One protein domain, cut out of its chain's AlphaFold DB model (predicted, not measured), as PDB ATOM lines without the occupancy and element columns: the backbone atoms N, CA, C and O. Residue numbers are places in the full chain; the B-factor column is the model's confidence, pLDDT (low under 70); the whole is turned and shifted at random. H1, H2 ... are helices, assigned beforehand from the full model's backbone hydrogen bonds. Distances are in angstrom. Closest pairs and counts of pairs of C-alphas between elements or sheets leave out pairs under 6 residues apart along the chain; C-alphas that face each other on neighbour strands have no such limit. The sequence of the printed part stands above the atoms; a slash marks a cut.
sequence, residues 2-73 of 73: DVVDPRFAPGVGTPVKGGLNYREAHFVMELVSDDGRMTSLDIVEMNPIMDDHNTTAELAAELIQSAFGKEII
ATOM      1  N   ASP A   2       1.893 -50.504 107.547       96.38
ATOM      2  CA  ASP A   2       2.203 -50.709 106.119       96.38
ATOM      3  C   ASP A   2       2.554 -52.147 105.673       96.38
ATOM      4  O   ASP A   2       2.513 -52.440 104.481       96.38
ATOM      5  N   VAL A   3       2.862 -53.059 106.602       97.06
ATOM      6  CA  VAL A   3       3.016 -54.504 106.333       97.06
ATOM      7  C   VAL A   3       1.710 -55.185 105.886       97.06
ATOM      8  O   VAL A   3       1.739 -56.218 105.211       97.06
ATOM      9  N   VAL A   4       0.560 -54.630 106.273       97.94
ATOM     10  CA  VAL A   4      -0.763 -55.131 105.887       97.94
ATOM     11  C   VAL A   4      -1.104 -54.612 104.493       97.94
ATOM     12  O   VAL A   4      -0.833 -53.461 104.159       97.94
ATOM     13  N   ASP A   5      -1.718 -55.458 103.665       98.19
ATOM     14  CA  ASP A   5      -2.148 -55.063 102.328       98.19
ATOM     15  C   ASP A   5      -3.088 -53.834 102.401       98.19
ATOM     16  O   ASP A   5      -4.039 -53.842 103.191       98.19
ATOM     17  N   PRO A   6      -2.887 -52.798 101.560       97.38
ATOM     18  CA  PRO A   6      -3.673 -51.561 101.586       97.38
ATOM     19  C   PRO A   6      -5.183 -51.748 101.406       97.38
ATOM     20  O   PRO A   6      -5.946 -50.834 101.697       97.38
ATOM     21  N   ARG A   7      -5.636 -52.920 100.934       97.12
ATOM     22  CA  ARG A   7      -7.064 -53.284 100.924       97.12
ATOM     23  C   ARG A   7      -7.668 -53.395 102.327       97.12
ATOM     24  O   ARG A   7      -8.878 -53.253 102.452       97.12
ATOM     25  N   PHE A   8      -6.853 -53.684 103.340       97.44
ATOM     26  CA  PHE A   8      -7.264 -53.793 104.743       97.44
ATOM     27  C   PHE A   8      -6.701 -52.657 105.610       97.44
ATOM     28  O   PHE A   8      -7.299 -52.332 106.626       97.44
ATOM     29  N   ALA A   9      -5.576 -52.052 105.216       97.75
ATOM     30  CA  ALA A   9      -4.935 -50.944 105.930       97.75
ATOM     31  C   ALA A   9      -4.614 -49.764 104.983       97.75
ATOM     32  O   ALA A   9      -3.443 -49.530 104.669       97.75
ATOM     33  N   PRO A  10      -5.621 -49.036 104.460       97.50
ATOM     34  CA  PRO A  10      -5.391 -47.939 103.509       97.50
ATOM     35  C   PRO A  10      -4.675 -46.721 104.126       97.50
ATOM     36  O   PRO A  10      -3.935 -46.015 103.439       97.50
ATOM     37  N   GLY A  11      -4.860 -46.491 105.424       97.69
ATOM     38  CA  GLY A  11      -4.359 -45.363 106.205       97.69
ATOM     39  C   GLY A  11      -2.909 -45.497 106.630       97.69
ATOM     40  O   GLY A  11      -2.607 -45.475 107.823       97.69
ATOM     41  N   VAL A  12      -2.005 -45.629 105.662       97.06
ATOM     42  CA  VAL A  12      -0.555 -45.739 105.884       97.06
ATOM     43  C   VAL A  12       0.213 -44.780 104.977       97.06
ATOM     44  O   VAL A  12      -0.265 -44.409 103.907       97.06
ATOM     45  N   GLY A  13       1.414 -44.366 105.391       94.62
ATOM     46  CA  GLY A  13       2.222 -43.404 104.627       94.62
ATOM     47  C   GLY A  13       2.716 -43.933 103.274       94.62
ATOM     48  O   GLY A  13       2.748 -43.186 102.297       94.62
ATOM     49  N   THR A  14       3.062 -45.223 103.204       94.62
ATOM     50  CA  THR A  14       3.626 -45.860 102.000       94.62
ATOM     51  C   THR A  14       2.907 -47.182 101.697       94.62
ATOM     52  O   THR A  14       3.397 -48.246 102.066       94.62
ATOM     53  N   PRO A  15       1.729 -47.161 101.045       92.88
ATOM     54  CA  PRO A  15       0.969 -48.380 100.772       92.88
ATOM     55  C   PRO A  15       1.658 -49.268  99.720       92.88
ATOM     56  O   PRO A  15       1.928 -48.825  98.600       92.88
ATOM     57  N   VAL A  16       1.883 -50.549 100.045       96.12
ATOM     58  CA  VAL A  16       2.507 -51.545  99.150       96.12
ATOM     59  C   VAL A  16       1.583 -52.751  98.951       96.12
ATOM     60  O   VAL A  16       1.116 -53.361  99.906       96.12
ATOM     61  N   LYS A  17       1.300 -53.120  97.695       96.12
ATOM     62  CA  LYS A  17       0.426 -54.264  97.368       96.12
ATOM     63  C   LYS A  17       1.077 -55.604  97.721       96.12
ATOM     64  O   LYS A  17       2.278 -55.764  97.523       96.12
ATOM     65  N   GLY A  18       0.255 -56.590  98.096       96.00
ATOM     66  CA  GLY A  18       0.721 -57.952  98.379       96.00
ATOM     67  C   GLY A  18       1.251 -58.139  99.801       96.00
ATOM     68  O   GLY A  18       2.037 -59.053 100.033       96.00
ATOM     69  N   GLY A  19       0.846 -57.264 100.723       97.94
ATOM     70  CA  GLY A  19       1.091 -57.419 102.153       97.94
ATOM     71  C   GLY A  19       0.191 -58.477 102.795       97.94
ATOM     72  O   GLY A  19      -0.564 -59.181 102.117       97.94
ATOM     73  N   LEU A  20       0.253 -58.553 104.124       98.38
ATOM     74  CA  LEU A  20      -0.566 -59.478 104.906       98.38
ATOM     75  C   LEU A  20      -2.050 -59.154 104.747       98.38
ATOM     76  O   LEU A  20      -2.450 -57.987 104.729       98.38
ATOM     77  N   ASN A  21      -2.884 -60.185 104.669       98.12
ATOM     78  CA  ASN A  21      -4.321 -60.000 104.821       98.12
ATOM     79  C   ASN A  21      -4.714 -59.898 106.305       98.12
ATOM     80  O   ASN A  21      -3.921 -60.198 107.196       98.12
ATOM     81  N   TYR A  22      -5.966 -59.509 106.564       97.38
ATOM     82  CA  TYR A  22      -6.511 -59.352 107.917       97.38
ATOM     83  C   TYR A  22      -6.231 -60.554 108.837       97.38
ATOM     84  O   TYR A  22      -5.720 -60.402 109.943       97.38
ATOM     85  N   ARG A  23      -6.508 -61.775 108.363       97.56
ATOM     86  CA  ARG A  23      -6.370 -62.999 109.169       97.56
ATOM     87  C   ARG A  23      -4.914 -63.353 109.437       97.56
ATOM     88  O   ARG A  23      -4.604 -63.842 110.513       97.56
ATOM     89  N   GLU A  24      -4.035 -63.124 108.467       98.38
ATOM     90  CA  GLU A  24      -2.598 -63.357 108.638       98.38
ATOM     91  C   GLU A  24      -2.005 -62.404 109.676       98.38
ATOM     92  O   GLU A  24      -1.230 -62.839 110.523       98.38
ATOM     93  N   ALA A  25      -2.399 -61.127 109.649       98.06
ATOM     94  CA  ALA A  25      -1.949 -60.146 110.630       98.06
ATOM     95  C   ALA A  25      -2.383 -60.532 112.057       98.06
ATOM     96  O   ALA A  25      -1.553 -60.526 112.966       98.06
ATOM     97  N   HIS A  26      -3.644 -60.942 112.235       98.06
ATOM     98  CA  HIS A  26      -4.139 -61.453 113.516       98.06
ATOM     99  C   HIS A  26      -3.386 -62.696 113.982       98.06
ATOM    100  O   HIS A  26      -2.887 -62.715 115.104       98.06
ATOM    101  N   PHE A  27      -3.221 -63.683 113.102       97.62
ATOM    102  CA  PHE A  27      -2.532 -64.926 113.435       97.62
ATOM    103  C   PHE A  27      -1.088 -64.685 113.897       97.62
ATOM    104  O   PHE A  27      -0.624 -65.307 114.846       97.62
ATOM    105  N   VAL A  28      -0.370 -63.743 113.277       97.81
ATOM    106  CA  VAL A  28       0.979 -63.376 113.732       97.81
ATOM    107  C   VAL A  28       0.951 -62.769 115.140       97.81
ATOM    108  O   VAL A  28       1.818 -63.098 115.946       97.81
ATOM    109  N   MET A  29      -0.020 -61.910 115.459       97.94
ATOM    110  CA  MET A  29      -0.145 -61.322 116.802       97.94
ATOM    111  C   MET A  29      -0.545 -62.355 117.861       97.94
ATOM    112  O   MET A  29      -0.016 -62.311 118.967       97.94
ATOM    113  N   GLU A  30      -1.410 -63.307 117.514       97.62
ATOM    114  CA  GLU A  30      -1.762 -64.447 118.371       97.62
ATOM    115  C   GLU A  30      -0.521 -65.293 118.686       97.62
ATOM    116  O   GLU A  30      -0.220 -65.522 119.852       97.62
ATOM    117  N   LEU A  31       0.292 -65.640 117.677       97.44
ATOM    118  CA  LEU A  31       1.552 -66.366 117.889       97.44
ATOM    119  C   LEU A  31       2.538 -65.608 118.794       97.44
ATOM    120  O   LEU A  31       3.252 -66.224 119.585       97.44
ATOM    121  N   VAL A  32       2.605 -64.277 118.671       97.38
ATOM    122  CA  VAL A  32       3.429 -63.434 119.555       97.38
ATOM    123  C   VAL A  32       2.893 -63.450 120.988       97.38
ATOM    124  O   VAL A  32       3.690 -63.470 121.929       97.38
ATOM    125  N   SER A  33       1.569 -63.453 121.157       97.44
ATOM    126  CA  SER A  33       0.921 -63.543 122.467       97.44
ATOM    127  C   SER A  33       1.188 -64.895 123.134       97.44
ATOM    128  O   SER A  33       1.690 -64.935 124.261       97.44
ATOM    129  N   ASP A  34       0.964 -65.990 122.399       97.19
ATOM    130  CA  ASP A  34       1.149 -67.376 122.852       97.19
ATOM    131  C   ASP A  34       2.585 -67.667 123.302       97.19
ATOM    132  O   ASP A  34       2.822 -68.436 124.236       97.19
ATOM    133  N   ASP A  35       3.566 -67.035 122.653       97.56
ATOM    134  CA  ASP A  35       4.978 -67.183 122.996       97.56
ATOM    135  C   ASP A  35       5.324 -66.619 124.389       97.56
ATOM    136  O   ASP A  35       6.342 -66.991 124.975       97.56
ATOM    137  N   GLY A  36       4.504 -65.712 124.935       97.00
ATOM    138  CA  GLY A  36       4.613 -65.211 126.312       97.00
ATOM    139  C   GLY A  36       5.872 -64.392 126.627       97.00
ATOM    140  O   GLY A  36       6.110 -64.044 127.785       97.00
ATOM    141  N   ARG A  37       6.702 -64.082 125.622       98.00
ATOM    142  CA  ARG A  37       7.962 -63.328 125.774       98.00
ATOM    143  C   ARG A  37       7.864 -61.871 125.322       98.00
ATOM    144  O   ARG A  37       8.842 -61.136 125.459       98.00
ATOM    145  N   MET A  38       6.719 -61.437 124.795       97.50
ATOM    146  CA  MET A  38       6.499 -60.038 124.426       97.50
ATOM    147  C   MET A  38       6.504 -59.145 125.677       97.50
ATOM    148  O   MET A  38       5.690 -59.316 126.578       97.50
ATOM    149  N   THR A  39       7.409 -58.163 125.726       97.81
ATOM    150  CA  THR A  39       7.515 -57.199 126.841       97.81
ATOM    151  C   THR A  39       6.990 -55.806 126.501       97.81
ATOM    152  O   THR A  39       6.723 -55.009 127.396       97.81
ATOM    153  N   SER A  40       6.900 -55.484 125.213       97.69
ATOM    154  CA  SER A  40       6.546 -54.162 124.692       97.69
ATOM    155  C   SER A  40       6.062 -54.289 123.248       97.69
ATOM    156  O   SER A  40       6.499 -55.195 122.538       97.69
ATOM    157  N   LEU A  41       5.202 -53.368 122.813       97.69
ATOM    158  CA  LEU A  41       4.648 -53.313 121.461       97.69
ATOM    159  C   LEU A  41       4.577 -51.855 120.999       97.69
ATOM    160  O   LEU A  41       4.007 -51.025 121.704       97.69
ATOM    161  N   ASP A  42       5.090 -51.579 119.801       97.94
ATOM    162  CA  ASP A  42       4.956 -50.286 119.131       97.94
ATOM    163  C   ASP A  42       4.040 -50.425 117.910       97.94
ATOM    164  O   ASP A  42       4.219 -51.316 117.077       97.94
ATOM    165  N   ILE A  43       3.079 -49.510 117.774       97.19
ATOM    166  CA  ILE A  43       2.208 -49.403 116.600       97.19
ATOM    167  C   ILE A  43       2.568 -48.128 115.843       97.19
ATOM    168  O   ILE A  43       2.391 -47.019 116.346       97.19
ATOM    169  N   VAL A  44       3.082 -48.296 114.626       97.50
ATOM    170  CA  VAL A  44       3.643 -47.212 113.809       97.50
ATOM    171  C   VAL A  44       3.095 -47.212 112.382       97.50
ATOM    172  O   VAL A  44       2.445 -48.167 111.942       97.50
ATOM    173  N   GLU A  45       3.408 -46.143 111.647       96.00
ATOM    174  CA  GLU A  45       3.068 -45.939 110.229       96.00
ATOM    175  C   GLU A  45       1.567 -45.791 109.940       96.00
ATOM    176  O   GLU A  45       1.116 -46.039 108.824       96.00
ATOM    177  N   MET A  46       0.782 -45.368 110.932       96.38
ATOM    178  CA  MET A  46      -0.617 -44.995 110.726       96.38
ATOM    179  C   MET A  46      -0.720 -43.548 110.228       96.38
ATOM    180  O   MET A  46      -0.071 -42.648 110.761       96.38
ATOM    181  N   ASN A  47      -1.574 -43.317 109.234       97.19
ATOM    182  CA  ASN A  47      -1.838 -42.008 108.653       97.19
ATOM    183  C   ASN A  47      -3.355 -41.771 108.497       97.19
ATOM    184  O   ASN A  47      -3.926 -42.170 107.479       97.19
ATOM    185  N   PRO A  48      -4.001 -41.064 109.447       96.00
ATOM    186  CA  PRO A  48      -5.441 -40.788 109.405       96.00
ATOM    187  C   PRO A  48      -5.911 -40.018 108.166       96.00
ATOM    188  O   PRO A  48      -7.068 -40.129 107.783       96.00
ATOM    189  N   ILE A  49      -5.036 -39.230 107.528       97.19
ATOM    190  CA  ILE A  49      -5.390 -38.451 106.329       97.19
ATOM    191  C   ILE A  49      -5.642 -39.376 105.131       97.19
ATOM    192  O   ILE A  49      -6.426 -39.040 104.248       97.19
ATOM    193  N   MET A  50      -4.958 -40.521 105.092       95.50
ATOM    194  CA  MET A  50      -5.071 -41.518 104.025       95.50
ATOM    195  C   MET A  50      -6.013 -42.669 104.391       95.50
ATOM    196  O   MET A  50      -6.236 -43.551 103.566       95.50
ATOM    197  N   ASP A  51      -6.529 -42.685 105.620       97.44
ATOM    198  CA  ASP A  51      -7.381 -43.763 106.101       97.44
ATOM    199  C   ASP A  51      -8.816 -43.611 105.590       97.44
ATOM    200  O   ASP A  51      -9.309 -42.503 105.370       97.44
ATOM    201  N   ASP A  52      -9.495 -44.740 105.428       97.00
ATOM    202  CA  ASP A  52     -10.897 -44.780 105.024       97.00
ATOM    203  C   ASP A  52     -11.745 -45.137 106.240       97.00
ATOM    204  O   ASP A  52     -11.658 -46.253 106.745       97.00
ATOM    205  N   HIS A  53     -12.528 -44.184 106.748       96.56
ATOM    206  CA  HIS A  53     -13.417 -44.388 107.900       96.56
ATOM    207  C   HIS A  53     -12.735 -45.055 109.115       96.56
ATOM    208  O   HIS A  53     -13.342 -45.886 109.776       96.56
ATOM    209  N   ASN A  54     -11.483 -44.683 109.418       96.94
ATOM    210  CA  ASN A  54     -10.669 -45.277 110.491       96.94
ATOM    211  C   ASN A  54     -10.398 -46.788 110.355       96.94
ATOM    212  O   ASN A  54      -9.961 -47.400 111.325       96.94
ATOM    213  N   THR A  55     -10.595 -47.396 109.182       97.88
ATOM    214  CA  THR A  55     -10.395 -48.843 108.975       97.88
ATOM    215  C   THR A  55      -9.015 -49.306 109.454       97.88
ATOM    216  O   THR A  55      -8.887 -50.337 110.114       97.88
ATOM    217  N   THR A  56      -7.963 -48.530 109.180       98.12
ATOM    218  CA  THR A  56      -6.596 -48.876 109.604       98.12
ATOM    219  C   THR A  56      -6.409 -48.701 111.104       98.12
ATOM    220  O   THR A  56      -5.728 -49.512 111.732       98.12
ATOM    221  N   ALA A  57      -7.007 -47.663 111.688       98.00
ATOM    222  CA  ALA A  57      -6.975 -47.444 113.131       98.00
ATOM    223  C   ALA A  57      -7.741 -48.531 113.907       98.00
ATOM    224  O   ALA A  57      -7.265 -48.995 114.944       98.00
ATOM    225  N   GLU A  58      -8.893 -48.964 113.394       98.31
ATOM    226  CA  GLU A  58      -9.673 -50.074 113.944       98.31
ATOM    227  C   GLU A  58      -8.878 -51.378 113.867       98.31
ATOM    228  O   GLU A  58      -8.676 -52.025 114.894       98.31
ATOM    229  N   LEU A  59      -8.300 -51.692 112.702       98.06
ATOM    230  CA  LEU A  59      -7.417 -52.848 112.550       98.06
ATOM    231  C   LEU A  59      -6.230 -52.797 113.523       98.06
ATOM    232  O   LEU A  59      -5.903 -53.797 114.154       98.06
ATOM    233  N   ALA A  60      -5.582 -51.641 113.681       98.31
ATOM    234  CA  ALA A  60      -4.478 -51.493 114.624       98.31
ATOM    235  C   ALA A  60      -4.908 -51.822 116.065       98.31
ATOM    236  O   ALA A  60      -4.198 -52.536 116.775       98.31
ATOM    237  N   ALA A  61      -6.082 -51.343 116.488       98.31
ATOM    238  CA  ALA A  61      -6.637 -51.648 117.804       98.31
ATOM    239  C   ALA A  61      -6.955 -53.142 117.965       98.31
ATOM    240  O   ALA A  61      -6.682 -53.719 119.019       98.31
ATOM    241  N   GLU A  62      -7.494 -53.785 116.933       98.12
ATOM    242  CA  GLU A  62      -7.780 -55.220 116.935       98.12
ATOM    243  C   GLU A  62      -6.499 -56.067 117.008       98.12
ATOM    244  O   GLU A  62      -6.440 -57.023 117.782       98.12
ATOM    245  N   LEU A  63      -5.442 -55.690 116.284       98.25
ATOM    246  CA  LEU A  63      -4.140 -56.364 116.343       98.25
ATOM    247  C   LEU A  63      -3.467 -56.212 117.710       98.25
ATOM    248  O   LEU A  63      -2.902 -57.181 118.217       98.25
ATOM    249  N   ILE A  64      -3.576 -55.033 118.339       98.38
ATOM    250  CA  ILE A  64      -3.160 -54.848 119.737       98.38
ATOM    251  C   ILE A  64      -3.919 -55.841 120.624       98.38
ATOM    252  O   ILE A  64      -3.303 -56.535 121.424       98.38
ATOM    253  N   GLN A  65      -5.242 -55.954 120.482       98.25
ATOM    254  CA  GLN A  65      -6.021 -56.885 121.302       98.25
ATOM    255  C   GLN A  65      -5.542 -58.335 121.138       98.25
ATOM    256  O   GLN A  65      -5.364 -59.010 122.151       98.25
ATOM    257  N   SER A  66      -5.275 -58.795 119.911       97.88
ATOM    258  CA  SER A  66      -4.702 -60.130 119.678       97.88
ATOM    259  C   SER A  66      -3.321 -60.295 120.317       97.88
ATOM    260  O   SER A  66      -3.082 -61.296 120.982       97.88
ATOM    261  N   ALA A  67      -2.435 -59.298 120.209       97.69
ATOM    262  CA  ALA A  67      -1.108 -59.352 120.831       97.69
ATOM    263  C   ALA A  67      -1.177 -59.437 122.370       97.69
ATOM    264  O   ALA A  67      -0.317 -60.050 123.003       97.69
ATOM    265  N   PHE A  68      -2.218 -58.861 122.975       97.38
ATOM    266  CA  PHE A  68      -2.484 -58.909 124.417       97.38
ATOM    267  C   PHE A  68      -3.430 -60.052 124.842       97.38
ATOM    268  O   PHE A  68      -3.944 -60.026 125.962       97.38
ATOM    269  N   GLY A  69      -3.635 -61.062 123.990       95.56
ATOM    270  CA  GLY A  69      -4.278 -62.327 124.365       95.56
ATOM    271  C   GLY A  69      -5.784 -62.395 124.113       95.56
ATOM    272  O   GLY A  69      -6.468 -63.229 124.705       95.56
ATOM    273  N   LYS A  70      -6.344 -61.516 123.273       96.38
ATOM    274  CA  LYS A  70      -7.725 -61.686 122.805       96.38
ATOM    275  C   LYS A  70      -7.790 -62.854 121.824       96.38
ATOM    276  O   LYS A  70      -7.303 -62.745 120.701       96.38
ATOM    277  N   GLU A  71      -8.477 -63.908 122.235       88.50
ATOM    278  CA  GLU A  71      -8.820 -65.056 121.400       88.50
ATOM    279  C   GLU A  71     -10.260 -64.947 120.872       88.50
ATOM    280  O   GLU A  71     -11.088 -64.184 121.382       88.50
ATOM    281  N   ILE A  72     -10.566 -65.697 119.811       85.25
ATOM    282  CA  ILE A  72     -11.915 -65.753 119.222       85.25
ATOM    283  C   ILE A  72     -12.854 -66.662 120.045       85.25
ATOM    284  O   ILE A  72     -14.073 -66.485 119.971       85.25
ATOM    285  N   ILE A  73     -12.313 -67.629 120.800       72.94
ATOM    286  CA  ILE A  73     -13.063 -68.685 121.509       72.94
ATOM    287  C   ILE A  73     -12.666 -68.720 122.980       72.94
ATOM    288  O   ILE A  73     -11.452 -68.666 123.243       72.94
TER     289      ILE A  73
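This is residues 2 to 73 of the 73 residues of an uncharacterized protein of Planctomycetes bacterium RBG_16_59_8 (UniProt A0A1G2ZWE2). With little regular structure, this domain is two helices, H1 and H2, side by side and running the same way; the unnamed residues 35 to 54 run back along them, and the loops of residues 2 to 21 gather at the end where both helices begin. The printed part has 72 residues with two named helices, H1 then H2, and no named strand; its class is all helix, with 26 residues in named elements. It is compact, with a radius of gyration of the C-alphas of 12.2 A, and elongated, spanning 34 by 21 by 19 A.

Find C-alpha 22 at (-6.511, -59.352, 107.917); from there H1, residues 22 to 34, runs 18.6 A. H2, residues 55 to 67, runs 18.4 A to C-alpha 67 at (-1.108, -59.352, 120.831).

H1 and H2 touch, at a shallow tilt of 26 degrees. Look at Met 29 and Ala 67, whose C-alphas are the closest, 4.6 A apart; H2 touches H1 with residues 62 to 67 alone. In H1 and H2 every O i to N i+4 pair is within hydrogen-bond range.

The C-alphas farthest apart, of Gly 36 and Ile 49, are 34.9 A apart. The link from H1 to H2 is long. The printed part has no cut, and no printed residue is under 70 in pLDDT.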